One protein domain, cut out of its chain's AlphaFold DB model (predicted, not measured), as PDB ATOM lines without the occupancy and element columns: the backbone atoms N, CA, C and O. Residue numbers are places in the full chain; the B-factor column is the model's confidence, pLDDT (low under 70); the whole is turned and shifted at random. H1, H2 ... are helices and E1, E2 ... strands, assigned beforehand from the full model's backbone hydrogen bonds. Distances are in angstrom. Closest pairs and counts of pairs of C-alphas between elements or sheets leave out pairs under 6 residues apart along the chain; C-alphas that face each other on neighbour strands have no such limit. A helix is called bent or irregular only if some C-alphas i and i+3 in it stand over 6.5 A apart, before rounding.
ATOM      1  N   PHE A  34     211.854 204.254 260.195       93.06
ATOM      2  CA  PHE A  34     212.026 204.125 261.640       93.06
ATOM      3  C   PHE A  34     213.412 204.646 262.063       93.06
ATOM      4  O   PHE A  34     214.386 204.542 261.312       93.06
ATOM      5  N   GLY A  35     213.498 205.295 263.226       92.56
ATOM      6  CA  GLY A  35     214.751 205.875 263.734       92.56
ATOM      7  C   GLY A  35     215.275 207.111 262.995       92.56
ATOM      8  O   GLY A  35     216.304 207.664 263.383       92.56
ATOM      9  N   LYS A  36     214.598 207.589 261.941       92.94
ATOM     10  CA  LYS A  36     214.956 208.832 261.239       92.94
ATOM     11  C   LYS A  36     213.972 209.945 261.579       92.94
ATOM     12  O   LYS A  36     212.858 209.992 261.056       92.94
ATOM     13  N   ILE A  37     214.388 210.819 262.493       93.06
ATOM     14  CA  ILE A  37     213.574 211.915 263.020       93.06
ATOM     15  C   ILE A  37     214.241 213.229 262.617       93.06
ATOM     16  O   ILE A  37     215.420 213.450 262.905       93.06
ATOM     17  N   ALA A  38     213.500 214.103 261.937       90.81
ATOM     18  CA  ALA A  38     213.997 215.430 261.601       90.81
ATOM     19  C   ALA A  38     213.907 216.352 262.832       90.81
ATOM     20  O   ALA A  38     212.852 216.397 263.466       90.81
ATOM     21  N   PRO A  39     214.946 217.147 263.158       89.06
ATOM     22  CA  PRO A  39     214.893 218.079 264.287       89.06
ATOM     23  C   PRO A  39     213.702 219.051 264.238       89.06
ATOM     24  O   PRO A  39     213.132 219.387 265.270       89.06
ATOM     25  N   SER A  40     213.265 219.446 263.038       89.88
ATOM     26  CA  SER A  40     212.099 220.314 262.843       89.88
ATOM     27  C   SER A  40     210.773 219.696 263.306       89.88
ATOM     28  O   SER A  40     209.828 220.430 263.588       89.88
ATOM     29  N   GLU A  41     210.680 218.369 263.434       90.75
ATOM     30  CA  GLU A  41     209.482 217.698 263.953       90.75
ATOM     31  C   GLU A  41     209.254 218.017 265.438       90.75
ATOM     32  O   GLU A  41     208.107 218.159 265.869       90.75
ATOM     33  N   PHE A  42     210.321 218.260 266.210       91.62
ATOM     34  CA  PHE A  42     210.226 218.702 267.608       91.62
ATOM     35  C   PHE A  42     209.707 220.132 267.758       91.62
ATOM     36  O   PHE A  42     209.232 220.490 268.832       91.62
ATOM     37  N   GLU A  43     209.661 220.907 266.675       90.94
ATOM     38  CA  GLU A  43     209.117 222.269 266.648       90.94
ATOM     39  C   GLU A  43     207.682 222.329 266.099       90.94
ATOM     40  O   GLU A  43     207.048 223.382 266.125       90.94
ATOM     41  N   ALA A  44     207.123 221.199 265.640       89.69
ATOM     42  CA  ALA A  44     205.759 221.147 265.109       89.69
ATOM     43  C   ALA A  44     204.711 221.602 266.144       89.69
ATOM     44  O   ALA A  44     204.668 221.097 267.268       89.69
ATOM     45  N   LYS A  45     203.843 222.540 265.769       89.44
ATOM     46  CA  LYS A  45     202.775 223.064 266.635       89.44
ATOM     47  C   LYS A  45     201.407 222.620 266.114       89.44
ATOM     48  O   LYS A  45     201.291 222.389 264.907       89.44
ATOM     49  N   PRO A  46     200.388 222.497 266.986       86.94
ATOM     50  CA  PRO A  46     199.011 222.319 266.546       86.94
ATOM     51  C   PRO A  46     198.646 223.370 265.500       86.94
ATOM     52  O   PRO A  46     199.041 224.533 265.613       86.94
ATOM     53  N   PHE A  47     197.908 222.956 264.478       78.81
ATOM     54  CA  PHE A  47     197.446 223.832 263.411       78.81
ATOM     55  C   PHE A  47     195.978 223.538 263.105       78.81
ATOM     56  O   PHE A  47     195.542 222.390 263.177       78.81
ATOM     57  N   GLY A  48     195.229 224.572 262.720       78.62
ATOM     58  CA  GLY A  48     193.816 224.464 262.369       78.62
ATOM     59  C   GLY A  48     192.880 224.748 263.543       78.62
ATOM     60  O   GLY A  48     193.191 225.553 264.416       78.62
ATOM     61  N   VAL A  49     191.704 224.116 263.513       78.50
ATOM     62  CA  VAL A  49     190.585 224.396 264.432       78.50
ATOM     63  C   VAL A  49     190.885 223.949 265.866       78.50
ATOM     64  O   VAL A  49     190.417 224.579 266.810       78.50
ATOM     65  N   ASP A  50     191.694 222.903 266.039       82.44
ATOM     66  CA  ASP A  50     192.072 222.382 267.353       82.44
ATOM     67  C   ASP A  50     193.465 222.879 267.770       82.44
ATOM     68  O   ASP A  50     194.472 222.173 267.700       82.44
ATOM     69  N   SER A  51     193.531 224.143 268.189       85.88
ATOM     70  CA  SER A  51     194.756 224.740 268.735       85.88
ATOM     71  C   SER A  51     195.122 224.206 270.127       85.88
ATOM     72  O   SER A  51     196.254 224.401 270.570       85.88
ATOM     73  N   ALA A  52     194.191 223.517 270.798       89.69
ATOM     74  CA  ALA A  52     194.359 222.925 272.124       89.69
ATOM     75  C   ALA A  52     194.732 221.430 272.077       89.69
ATOM     76  O   ALA A  52     194.763 220.769 273.120       89.69
ATOM     77  N   ALA A  53     195.036 220.898 270.886       92.56
ATOM     78  CA  ALA A  53     195.387 219.499 270.690       92.56
ATOM     79  C   ALA A  53     196.522 219.062 271.632       92.56
ATOM     80  O   ALA A  53     197.543 219.734 271.782       92.56
ATOM     81  N   SER A  54     196.360 217.891 272.250       94.69
ATOM     82  CA  SER A  54     197.339 217.348 273.205       94.69
ATOM     83  C   SER A  54     198.472 216.554 272.545       94.69
ATOM     84  O   SER A  54     199.486 216.248 273.178       94.69
ATOM     85  N   ALA A  55     198.330 216.261 271.251       94.31
ATOM     86  CA  ALA A  55     199.340 215.634 270.413       94.31
ATOM     87  C   ALA A  55     199.094 215.949 268.931       94.31
ATOM     88  O   ALA A  55     198.013 216.385 268.543       94.31
ATOM     89  N   ILE A  56     200.092 215.674 268.093       93.25
ATOM     90  CA  ILE A  56     200.029 215.829 266.640       93.25
ATOM     91  C   ILE A  56     200.405 214.498 265.998       93.25
ATOM     92  O   ILE A  56     201.489 213.974 266.245       93.25
ATOM     93  N   LYS A  57     199.547 213.969 265.125       92.50
ATOM     94  CA  LYS A  57     199.915 212.871 264.225       92.50
ATOM     95  C   LYS A  57     200.782 213.443 263.100       92.50
ATOM     96  O   LYS A  57     200.264 214.095 262.198       92.50
ATOM     97  N   LEU A  58     202.098 213.245 263.174       92.75
ATOM     98  CA  LEU A  58     203.042 213.750 262.170       92.75
ATOM     99  C   LEU A  58     202.878 213.010 260.839       92.75
ATOM    100  O   LEU A  58     202.925 213.629 259.773       92.75
ATOM    101  N   PHE A  59     202.669 211.696 260.918       93.19
ATOM    102  CA  PHE A  59     202.248 210.852 259.809       93.19
ATOM    103  C   PHE A  59     201.659 209.532 260.317       93.19
ATOM    104  O   PHE A  59     201.874 209.133 261.462       93.19
ATOM    105  N   ASP A  60     200.935 208.865 259.426       94.00
ATOM    106  CA  ASP A  60     200.368 207.530 259.585       94.00
ATOM    107  C   ASP A  60     200.307 206.932 258.182       94.00
ATOM    108  O   ASP A  60     199.484 207.338 257.361       94.00
ATOM    109  N   VAL A  61     201.290 206.093 257.866       94.31
ATOM    110  CA  VAL A  61     201.468 205.522 256.532       94.31
ATOM    111  C   VAL A  61     201.349 204.012 256.619       94.31
ATOM    112  O   VAL A  61     201.937 203.384 257.499       94.31
ATOM    113  N   GLY A  62     200.562 203.443 255.711       94.31
ATOM    114  CA  GLY A  62     200.360 202.008 255.592       94.31
ATOM    115  C   GLY A  62     200.798 201.516 254.220       94.31
ATOM    116  O   GLY A  62     200.536 202.184 253.219       94.31
ATOM    117  N   ASN A  63     201.441 200.355 254.181       94.56
ATOM    118  CA  ASN A  63     201.751 199.631 252.961       94.56
ATOM    119  C   ASN A  63     201.124 198.237 253.017       94.56
ATOM    120  O   ASN A  63     201.032 197.622 254.075       94.56
ATOM    121  N   CYS A  64     200.665 197.760 251.869       95.69
ATOM    122  CA  CYS A  64     199.926 196.517 251.749       95.69
ATOM    123  C   CYS A  64     200.364 195.822 250.463       95.69
ATOM    124  O   CYS A  64     200.330 196.426 249.387       95.69
ATOM    125  N   TYR A  65     200.774 194.564 250.571       96.06
ATOM    126  CA  TYR A  65     201.300 193.813 249.440       96.06
ATOM    127  C   TYR A  65     201.147 192.304 249.651       96.06
ATOM    128  O   TYR A  65     200.789 191.845 250.735       96.06
ATOM    129  N   PHE A  66     201.374 191.536 248.587       95.44
ATOM    130  CA  PHE A  66     201.345 190.078 248.632       95.44
ATOM    131  C   PHE A  66     202.760 189.511 248.591       95.44
ATOM    132  O   PHE A  66     203.595 189.976 247.816       95.44
ATOM    133  N   GLU A  67     202.988 188.459 249.366       95.00
ATOM    134  CA  GLU A  67     204.210 187.659 249.339       95.00
ATOM    135  C   GLU A  67     203.876 186.177 249.175       95.00
ATOM    136  O   GLU A  67     202.736 185.754 249.372       95.00
ATOM    137  N   ILE A  68     204.876 185.378 248.811       94.44
ATOM    138  CA  ILE A  68     204.773 183.920 248.820       94.44
ATOM    139  C   ILE A  68     205.438 183.425 250.101       94.44
ATOM    140  O   ILE A  68     206.627 183.653 250.315       94.44
ATOM    141  N   ASN A  69     204.673 182.748 250.954       89.44
ATOM    142  CA  ASN A  69     205.205 182.171 252.184       89.44
ATOM    143  C   ASN A  69     206.130 180.967 251.888       89.44
ATOM    144  O   ASN A  69     206.141 180.447 250.768       89.44
ATOM    145  N   PRO A  70     206.878 180.450 252.883       90.12
ATOM    146  CA  PRO A  70     207.762 179.297 252.680       90.12
ATOM    147  C   PRO A  70     207.063 178.022 252.173       90.12
ATOM    148  O   PRO A  70     207.722 177.123 251.661       90.12
ATOM    149  N   GLN A  71     205.737 177.930 252.305       90.62
ATOM    150  CA  GLN A  71     204.907 176.823 251.825       90.62
ATOM    151  C   GLN A  71     204.397 177.035 250.386       90.62
ATOM    152  O   GLN A  71     203.618 176.223 249.889       90.62
ATOM    153  N   GLY A  72     204.806 178.109 249.707       92.62
ATOM    154  CA  GLY A  72     204.414 178.399 248.327       92.62
ATOM    155  C   GLY A  72     203.019 179.013 248.174       92.62
ATOM    156  O   GLY A  72     202.507 179.077 247.059       92.62
ATOM    157  N   SER A  73     202.385 179.453 249.264       90.38
ATOM    158  CA  SER A  73     201.060 180.086 249.241       90.38
ATOM    159  C   SER A  73     201.159 181.609 249.273       90.38
ATOM    160  O   SER A  73     202.043 182.161 249.928       90.38
ATOM    161  N   PHE A  74     200.220 182.289 248.614       92.00
ATOM    162  CA  PHE A  74     200.092 183.742 248.722       92.00
ATOM    163  C   PHE A  74     199.629 184.142 250.123       92.00
ATOM    164  O   PHE A  74     198.640 183.616 250.632       92.00
ATOM    165  N   ILE A  75     200.323 185.112 250.705       92.44
ATOM    166  CA  ILE A  75     199.946 185.781 251.945       92.44
ATOM    167  C   ILE A  75     199.825 187.279 251.693       92.44
ATOM    168  O   ILE A  75     200.484 187.831 250.815       92.44
ATOM    169  N   TYR A  76     198.966 187.925 252.466       92.62
ATOM    170  CA  TYR A  76     198.845 189.373 252.503       92.62
ATOM    171  C   TYR A  76     199.681 189.913 253.661       92.62
ATOM    172  O   TYR A  76     199.578 189.410 254.780       92.62
ATOM    173  N   VAL A  77     200.480 190.941 253.396       95.00
ATOM    174  CA  VAL A  77     201.312 191.627 254.383       95.00
ATOM    175  C   VAL A  77     200.831 193.063 254.515       95.00
ATOM    176  O   VAL A  77     200.645 193.763 253.516       95.00
ATOM    177  N   TYR A  78     200.632 193.497 255.758       95.31
ATOM    178  CA  TYR A  78     200.300 194.874 256.098       95.31
ATOM    179  C   TYR A  78     201.350 195.453 257.032       95.31
ATOM    180  O   TYR A  78     201.602 194.927 258.114       95.31
ATOM    181  N   GLU A  79     201.926 196.571 256.613       95.06
ATOM    182  CA  GLU A  79     202.889 197.341 257.384       95.06
ATOM    183  C   GLU A  79     202.297 198.711 257.679       95.06
ATOM    184  O   GLU A  79     201.758 199.369 256.789       95.06
ATOM    185  N   ARG A  80     202.428 199.174 258.919       95.19
ATOM    186  CA  ARG A  80     201.986 200.506 259.324       95.19
ATOM    187  C   ARG A  80     203.082 201.180 260.127       95.19
ATOM    188  O   ARG A  80     203.599 200.604 261.076       95.19
ATOM    189  N   HIS A  81     203.399 202.419 259.776       95.44
ATOM    190  CA  HIS A  81     204.316 203.252 260.536       95.44
ATOM    191  C   HIS A  81     203.633 204.570 260.878       95.44
ATOM    192  O   HIS A  81     203.157 205.305 260.010       95.44
ATOM    193  N   ILE A  82     203.585 204.857 262.173       95.00
ATOM    194  CA  ILE A  82     202.916 206.025 262.730       95.00
ATOM    195  C   ILE A  82     203.911 206.777 263.596       95.00
ATOM    196  O   ILE A  82     204.703 206.169 264.315       95.00
ATOM    197  N   ARG A  83     203.841 208.107 263.563       95.31
ATOM    198  CA  ARG A  83     204.587 208.956 264.488       95.31
ATOM    199  C   ARG A  83     203.674 210.018 265.074       95.31
ATOM    200  O   ARG A  83     203.111 210.842 264.349       95.31
ATOM    201  N   TYR A  84     203.581 210.023 266.397       95.19
ATOM    202  CA  TYR A  84     202.912 211.069 267.155       95.19
ATOM    203  C   TYR A  84     203.943 211.963 267.835       95.19
ATOM    204  O   TYR A  84     204.903 211.483 268.432       95.19
ATOM    205  N   LYS A  85     203.719 213.275 267.776       94.25
ATOM    206  CA  LYS A  85     204.344 214.230 268.683       94.25
ATOM    207  C   LYS A  85     203.400 214.468 269.846       94.25
ATOM    208  O   LYS A  85     202.350 215.081 269.668       94.25
ATOM    209  N   ILE A  86     203.789 214.022 271.028       95.06
ATOM    210  CA  ILE A  86     203.059 214.300 272.260       95.06
ATOM    211  C   ILE A  86     203.427 215.702 272.751       95.06
ATOM    212  O   ILE A  86     204.607 216.041 272.829       95.06
ATOM    213  N   LEU A  87     202.425 216.531 273.050       94.06
ATOM    214  CA  LEU A  87     202.631 217.923 273.466       94.06
ATOM    215  C   LEU A  87     202.468 218.106 274.973       94.06
ATOM    216  O   LEU A  87     203.127 218.953 275.570       94.06
ATOM    217  N   ASN A  88     201.581 217.327 275.590       94.12
ATOM    218  CA  ASN A  88     201.332 217.362 277.025       94.12
ATOM    219  C   ASN A  88     200.836 215.995 277.535       94.12
ATOM    220  O   ASN A  88     200.619 215.066 276.757       94.12
ATOM    221  N   LYS A  89     200.651 215.886 278.856       95.00
ATOM    222  CA  LYS A  89     200.269 214.637 279.537       95.00
ATOM    223  C   LYS A  89     198.935 214.052 279.071       95.00
ATOM    224  O   LYS A  89     198.779 212.839 279.087       95.00
ATOM    225  N   ASN A  90     198.003 214.881 278.605       94.75
ATOM    226  CA  ASN A  90     196.704 214.411 278.121       94.75
ATOM    227  C   ASN A  90     196.819 213.671 276.775       94.75
ATOM    228  O   ASN A  90     195.869 213.034 276.341       94.75
ATOM    229  N   GLY A  91     197.968 213.759 276.096       93.38
ATOM    230  CA  GLY A  91     198.245 213.014 274.869       93.38
ATOM    231  C   GLY A  91     198.861 211.633 275.101       93.38
ATOM    232  O   GLY A  91     199.070 210.916 274.128       93.38
ATOM    233  N   TYR A  92     199.184 211.255 276.345       94.06
ATOM    234  CA  TYR A  92     199.943 210.028 276.631       94.06
ATOM    235  C   TYR A  92     199.213 208.756 276.196       94.06
ATOM    236  O   TYR A  92     199.867 207.800 275.793       94.06
ATOM    237  N   ASP A  93     197.882 208.768 276.157       93.81
ATOM    238  CA  ASP A  93     197.099 207.620 275.690       93.81
ATOM    239  C   ASP A  93     197.355 207.276 274.219       93.81
ATOM    240  O   ASP A  93     197.212 206.123 273.830       93.81
ATOM    241  N   LEU A  94     197.816 208.231 273.404       91.88
ATOM    242  CA  LEU A  94     198.200 207.964 272.013       91.88
ATOM    243  C   LEU A  94     199.512 207.176 271.890       91.88
ATOM    244  O   LEU A  94     199.819 206.693 270.802       91.88
ATOM    245  N   ALA A  95     200.283 207.050 272.975       87.94
ATOM    246  CA  ALA A  95     201.430 206.149 273.038       87.94
ATOM    247  C   ALA A  95     201.012 204.694 273.327       87.94
ATOM    248  O   ALA A  95     201.788 203.779 273.061       87.94
ATOM    249  N   ASN A  96     199.787 204.465 273.815       90.56
ATOM    250  CA  ASN A  96     199.216 203.129 273.946       90.56
ATOM    251  C   ASN A  96     198.575 202.735 272.615       90.56
ATOM    252  O   ASN A  96     197.518 203.243 272.244       90.56
ATOM    253  N   PHE A  97     199.217 201.826 271.886       88.12
ATOM    254  CA  PHE A  97     198.752 201.421 270.565       88.12
ATOM    255  C   PHE A  97     198.290 199.955 270.560       88.12
ATOM    256  O   PHE A  97     199.133 199.056 270.556       88.12
ATOM    257  N   PRO A  98     196.970 199.684 270.572       90.31
ATOM    258  CA  PRO A  98     196.463 198.325 270.444       90.31
ATOM    259  C   PRO A  98     196.634 197.829 269.003       90.31
ATOM    260  O   PRO A  98     196.219 198.490 268.049       90.31
ATOM    261  N   ILE A  99     197.234 196.649 268.852       91.44
ATOM    262  CA  ILE A  99     197.320 195.936 267.574       91.44
ATOM    263  C   ILE A  99     196.281 194.820 267.608       91.44
ATOM    264  O   ILE A  99     196.437 193.833 268.327       91.44
ATOM    265  N   GLU A 100     195.204 195.000 266.852       90.31
ATOM    266  CA  GLU A 100     194.130 194.016 266.753       90.31
ATOM    267  C   GLU A 100     194.475 192.973 265.685       90.31
ATOM    268  O   GLU A 100     194.730 193.315 264.532       90.31
ATOM    269  N   LEU A 101     194.476 191.701 266.089       92.56
ATOM    270  CA  LEU A 101     194.523 190.547 265.195       92.56
ATOM    271  C   LEU A 101     193.148 189.878 265.252       92.56
ATOM    272  O   LEU A 101     192.742 189.355 266.292       92.56
ATOM    273  N   TYR A 102     192.407 189.925 264.153       91.06
ATOM    274  CA  TYR A 102     191.003 189.518 264.105       91.06
ATOM    275  C   TYR A 102     190.826 188.013 263.932       91.06
ATOM    276  O   TYR A 102     189.759 187.468 264.226       91.06
ATOM    277  N   ARG A 103     191.855 187.323 263.433       92.50
ATOM    278  CA  ARG A 103     191.790 185.895 263.126       92.50
ATOM    279  C   ARG A 103     192.877 185.120 263.843       92.50
ATOM    280  O   ARG A 103     194.051 185.235 263.532       92.50
ATOM    281  N   SER A 104     192.464 184.265 264.772       89.56
ATOM    282  CA  SER A 104     193.374 183.520 265.649       89.56
ATOM    283  C   SER A 104     193.702 182.100 265.172       89.56
ATOM    284  O   SER A 104     194.573 181.450 265.748       89.56
ATOM    285  N   SER A 105     193.019 181.580 264.144       88.88
ATOM    286  CA  SER A 105     193.206 180.197 263.687       88.88
ATOM    287  C   SER A 105     192.833 179.978 262.216       88.88
ATOM    288  O   SER A 105     192.177 180.809 261.585       88.88
ATOM    289  N   GLY A 106     193.254 178.828 261.681       86.19
ATOM    290  CA  GLY A 106     192.977 178.402 260.309       86.19
ATOM    291  C   GLY A 106     193.828 179.109 259.252       86.19
ATOM    292  O   GLY A 106     194.802 179.792 259.557       86.19
ATOM    293  N   ALA A 107     193.448 178.942 257.984       83.88
ATOM    294  CA  ALA A 107     194.184 179.473 256.830       83.88
ATOM    295  C   ALA A 107     194.202 181.011 256.741       83.88
ATOM    296  O   ALA A 107     194.968 181.572 255.967       83.88
ATOM    297  N   SER A 108     193.350 181.692 257.509       86.19
ATOM    298  CA  SER A 108     193.281 183.154 257.563       86.19
ATOM    299  C   SER A 108     193.796 183.714 258.886       86.19
ATOM    300  O   SER A 108     193.428 184.831 259.227       86.19
ATOM    301  N   LYS A 109     194.565 182.931 259.653       91.56
ATOM    302  CA  LYS A 109     195.195 183.398 260.888       91.56
ATOM    303  C   LYS A 109     196.061 184.630 260.604       91.56
ATOM    304  O   LYS A 109     196.803 184.655 259.625       91.56
ATOM    305  N   GLU A 110     195.950 185.622 261.472       92.94
ATOM    306  CA  GLU A 110     196.753 186.836 261.468       92.94
ATOM    307  C   GLU A 110     197.819 186.723 262.557       92.94
ATOM    308  O   GLU A 110     197.535 186.298 263.678       92.94
ATOM    309  N   ASP A 111     199.046 187.098 262.215       92.81
ATOM    310  CA  ASP A 111     200.198 187.040 263.104       92.81
ATOM    311  C   ASP A 111     200.946 188.378 263.064       92.81
ATOM    312  O   ASP A 111     201.116 188.983 262.002       92.81
ATOM    313  N   LEU A 112     201.409 188.838 264.230       94.06
ATOM    314  CA  LEU A 112     202.308 189.985 264.331       94.06
ATOM    315  C   LEU A 112     203.751 189.503 264.155       94.06
ATOM    316  O   LEU A 112     204.336 188.935 265.075       94.06
ATOM    317  N   ASN A 113     204.324 189.740 262.975       91.88
ATOM    318  CA  ASN A 113     205.672 189.263 262.644       91.88
ATOM    319  C   ASN A 113     206.792 190.188 263.140       91.88
ATOM    320  O   ASN A 113     207.865 189.713 263.504       91.88
ATOM    321  N   TYR A 114     206.570 191.503 263.121       92.88
ATOM    322  CA  TYR A 114     207.592 192.491 263.456       92.88
ATOM    323  C   TYR A 114     206.963 193.741 264.065       92.88
ATOM    324  O   TYR A 114     205.920 194.203 263.602       92.88
ATOM    325  N   MET A 115     207.607 194.296 265.091       94.12
ATOM    326  CA  MET A 115     207.197 195.546 265.721       94.12
ATOM    327  C   MET A 115     208.412 196.254 266.314       94.12
ATOM    328  O   MET A 115     209.089 195.699 267.175       94.12
ATOM    329  N   ASP A 116     208.613 197.503 265.903       94.06
ATOM    330  CA  ASP A 116     209.538 198.437 266.535       94.06
ATOM    331  C   ASP A 116     208.762 199.615 267.120       94.06
ATOM    332  O   ASP A 116     207.858 200.164 266.484       94.06
ATOM    333  N   ALA A 117     209.155 200.047 268.314       94.31
ATOM    334  CA  ALA A 117     208.632 201.240 268.959       94.31
ATOM    335  C   ALA A 117     209.761 201.948 269.710       94.31
ATOM    336  O   ALA A 117     210.647 201.308 270.268       94.31
ATOM    337  N   ALA A 118     209.739 203.277 269.691       95.38
ATOM    338  CA  ALA A 118     210.679 204.100 270.436       95.38
ATOM    339  C   ALA A 118     210.086 205.489 270.668       95.38
ATOM    340  O   ALA A 118     209.362 206.026 269.825       95.38
ATOM    341  N   THR A 119     210.458 206.091 271.790       95.38
ATOM    342  CA  THR A 119     210.174 207.488 272.110       95.38
ATOM    343  C   THR A 119     211.442 208.312 271.937       95.38
ATOM    344  O   THR A 119     212.507 207.949 272.435       95.38
ATOM    345  N   TYR A 120     211.327 209.452 271.258       95.38
ATOM    346  CA  TYR A 120     212.438 210.372 271.028       95.38
ATOM    347  C   TYR A 120     212.165 211.679 271.763       95.38
ATOM    348  O   TYR A 120     211.118 212.294 271.571       95.38
ATOM    349  N   ASN A 121     213.118 212.110 272.584       94.19
ATOM    350  CA  ASN A 121     213.048 213.338 273.368       94.19
ATOM    351  C   ASN A 121     214.232 214.244 273.033       94.19
ATOM    352  O   ASN A 121     215.315 213.757 272.718       94.19
ATOM    353  N   MET A 122     214.051 215.557 273.144       93.12
ATOM    354  CA  MET A 122     215.159 216.513 273.081       93.12
ATOM    355  C   MET A 122     215.557 216.910 274.501       93.12
ATOM    356  O   MET A 122     214.755 217.495 275.223       93.12
ATOM    357  N   VAL A 123     216.792 216.598 274.890       93.31
ATOM    358  CA  VAL A 123     217.387 216.953 276.187       93.31
ATOM    359  C   VAL A 123     218.677 217.714 275.900       93.31
ATOM    360  O   VAL A 123     219.551 217.205 275.200       93.31
ATOM    361  N   ASP A 124     218.772 218.958 276.369       92.19
ATOM    362  CA  ASP A 124     219.932 219.840 276.159       92.19
ATOM    363  C   ASP A 124     220.365 219.963 274.684       92.19
ATOM    364  O   ASP A 124     221.548 219.928 274.337       92.19
ATOM    365  N   GLY A 125     219.384 220.056 273.780       89.75
ATOM    366  CA  GLY A 125     219.620 220.158 272.337       89.75
ATOM    367  C   GLY A 125     220.076 218.856 271.667       89.75
ATOM    368  O   GLY A 125     220.368 218.861 270.471       89.75
ATOM    369  N   LYS A 126     220.112 217.735 272.396       91.88
ATOM    370  CA  LYS A 126     220.446 216.406 271.874       91.88
ATOM    371  C   LYS A 126     219.228 215.495 271.883       91.88
ATOM    372  O   LYS A 126     218.434 215.503 272.818       91.88
ATOM    373  N   MET A 127     219.114 214.678 270.842       93.62
ATOM    374  CA  MET A 127     218.070 213.665 270.765       93.62
ATOM    375  C   MET A 127     218.447 212.465 271.636       93.62
ATOM    376  O   MET A 127     219.499 211.858 271.440       93.62
ATOM    377  N   VAL A 128     217.573 212.123 272.576       95.19
ATOM    378  CA  VAL A 128     217.660 210.944 273.438       95.19
ATOM    379  C   VAL A 128     216.543 209.986 273.045       95.19
ATOM    380  O   VAL A 128     215.399 210.402 272.863       95.19
ATOM    381  N   THR A 129     216.880 208.706 272.897       94.62
ATOM    382  CA  THR A 129     215.917 207.640 272.588       94.62
ATOM    383  C   THR A 129     215.605 206.855 273.857       94.62
ATOM    384  O   THR A 129     216.500 206.594 274.661       94.62
ATOM    385  N   SER A 130     214.344 206.485 274.039       88.88
ATOM    386  CA  SER A 130     213.872 205.598 275.102       88.88
ATOM    387  C   SER A 130     212.987 204.517 274.487       88.88
ATOM    388  O   SER A 130     212.223 204.817 273.567       88.88
ATOM    389  N   ASN A 131     213.108 203.289 274.988       69.88
ATOM    390  CA  ASN A 131     212.298 202.138 274.582       69.88
ATOM    391  C   ASN A 131     211.276 201.813 275.667       69.88
ATOM    392  O   ASN A 131     211.633 201.996 276.854       69.88
TER     393      ASN A 131
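What this domain is: This is residues 34 to 131 of the 131 residues of an uncharacterized protein of Pedobacter rhizosphaerae (UniProt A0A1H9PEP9). A long, narrow two-stranded hairpin, E1 and E2, forms the spine of the domain, with the short helices H1 and H2 and a small second hairpin, E3 and E4, gathered toward the end where E1 begins and E2 ends. From H2 a long unnamed stretch, residues 96 to 118, makes a wide loop out toward the end where E1 turns into E2 and comes back to E3. The printed part has 98 residues, with two named helices and four named strands in the order H1, E1, E2, H2, E3, E4; each sheet has two antiparallel strands, in the orders E1 - E2 and E3 - E4. The class is mixed, helices and strands, with 12 residues in helices and 37 in strands. The whole is loose, with a radius of gyration of the C-alphas of 17.6 A, and elongated, spanning 51 by 30 by 21 A.

Where its parts are: The printed part begins at Phe 34, and its first element is H1, residues 39 to 43, 7.5 A from first to last C-alpha, with C-alpha 39 at (214.893, 218.079, 264.287). A long link of 11 residues follows. E1, residues 55 to 68, is the longest strand by residues and measures 38.7 A; its C-alpha 55 is at (199.340, 215.634, 270.413) and its C-alpha 68 at (204.773, 183.920, 248.820). After a tight link of 5 residues comes E2, residues 74 to 86, also 38.7 A long. A tight link of 2 residues follows, and then H2, residues 89 to 95, 10.8 A. H2 is irregular: C-alphas 90 and 93 are 7.2 A apart. Residues 96 to 118 hold no named element; within them C-alpha 107 is at (194.184, 179.473, 256.830). E3, residues 119 to 123, measures 12.6 A, and E4, residues 126 to 130, measures 13.1 A and ends with C-alpha 130 at (213.872, 205.598, 275.102).

How they stand to each other: E1 and E2 are a hairpin, antiparallel at 169 degrees between their directions. C-alphas 55 and 86 face each other at 4.4 A, and C-alphas 68 and 74 at 4.7 A. N 56 and O 85 are within hydrogen-bond range at 2.8 A, and so are N 75 and O 67 at 2.8 A. H2 has 4 pairs of C-alphas within 8 A of E2, the closest being Ile 86 and Tyr 92 at 6.9 A. It has 2 such pairs with E1, where the C-alphas of Ala 55 and Gly 91 come closest at 5.3 A. For H1 and E2 the closest C-alphas are those of Phe 42 and Lys 85, 7.5 A. For H1 and E3 they are those of Phe 42 and Met 122, 7.7 A. E2 and E3 are near each other, with 6 pairs of C-alphas within 10 A. E3 and E4 are the second hairpin, antiparallel at 147 degrees, with N 121 and O 128 at 2.9 A and N 128 and O 121 at 2.8 A. H1 and H2 are apart, as are E1 and E3, while H1 and E4 are only just apart, 8.5 A at the closest. No O i to N i+4 pair is within hydrogen-bond range in H1, 0 of 1, or H2, 0 of 3, but O i to N i+3 pairs are, 2 of 2 in H1 and 3 of 4 in H2.

The domain as a whole: The two C-alphas farthest apart, those of Gly 72 and Asp 124, are 52.3 A apart. The printed part has no cut and ends at Asn 131, the chain's last residue. The long links are H1 to E1 and H2 to E3, the latter of 23 residues. The mean pLDDT of the printed part is 91.7, and residue 131 is under 70.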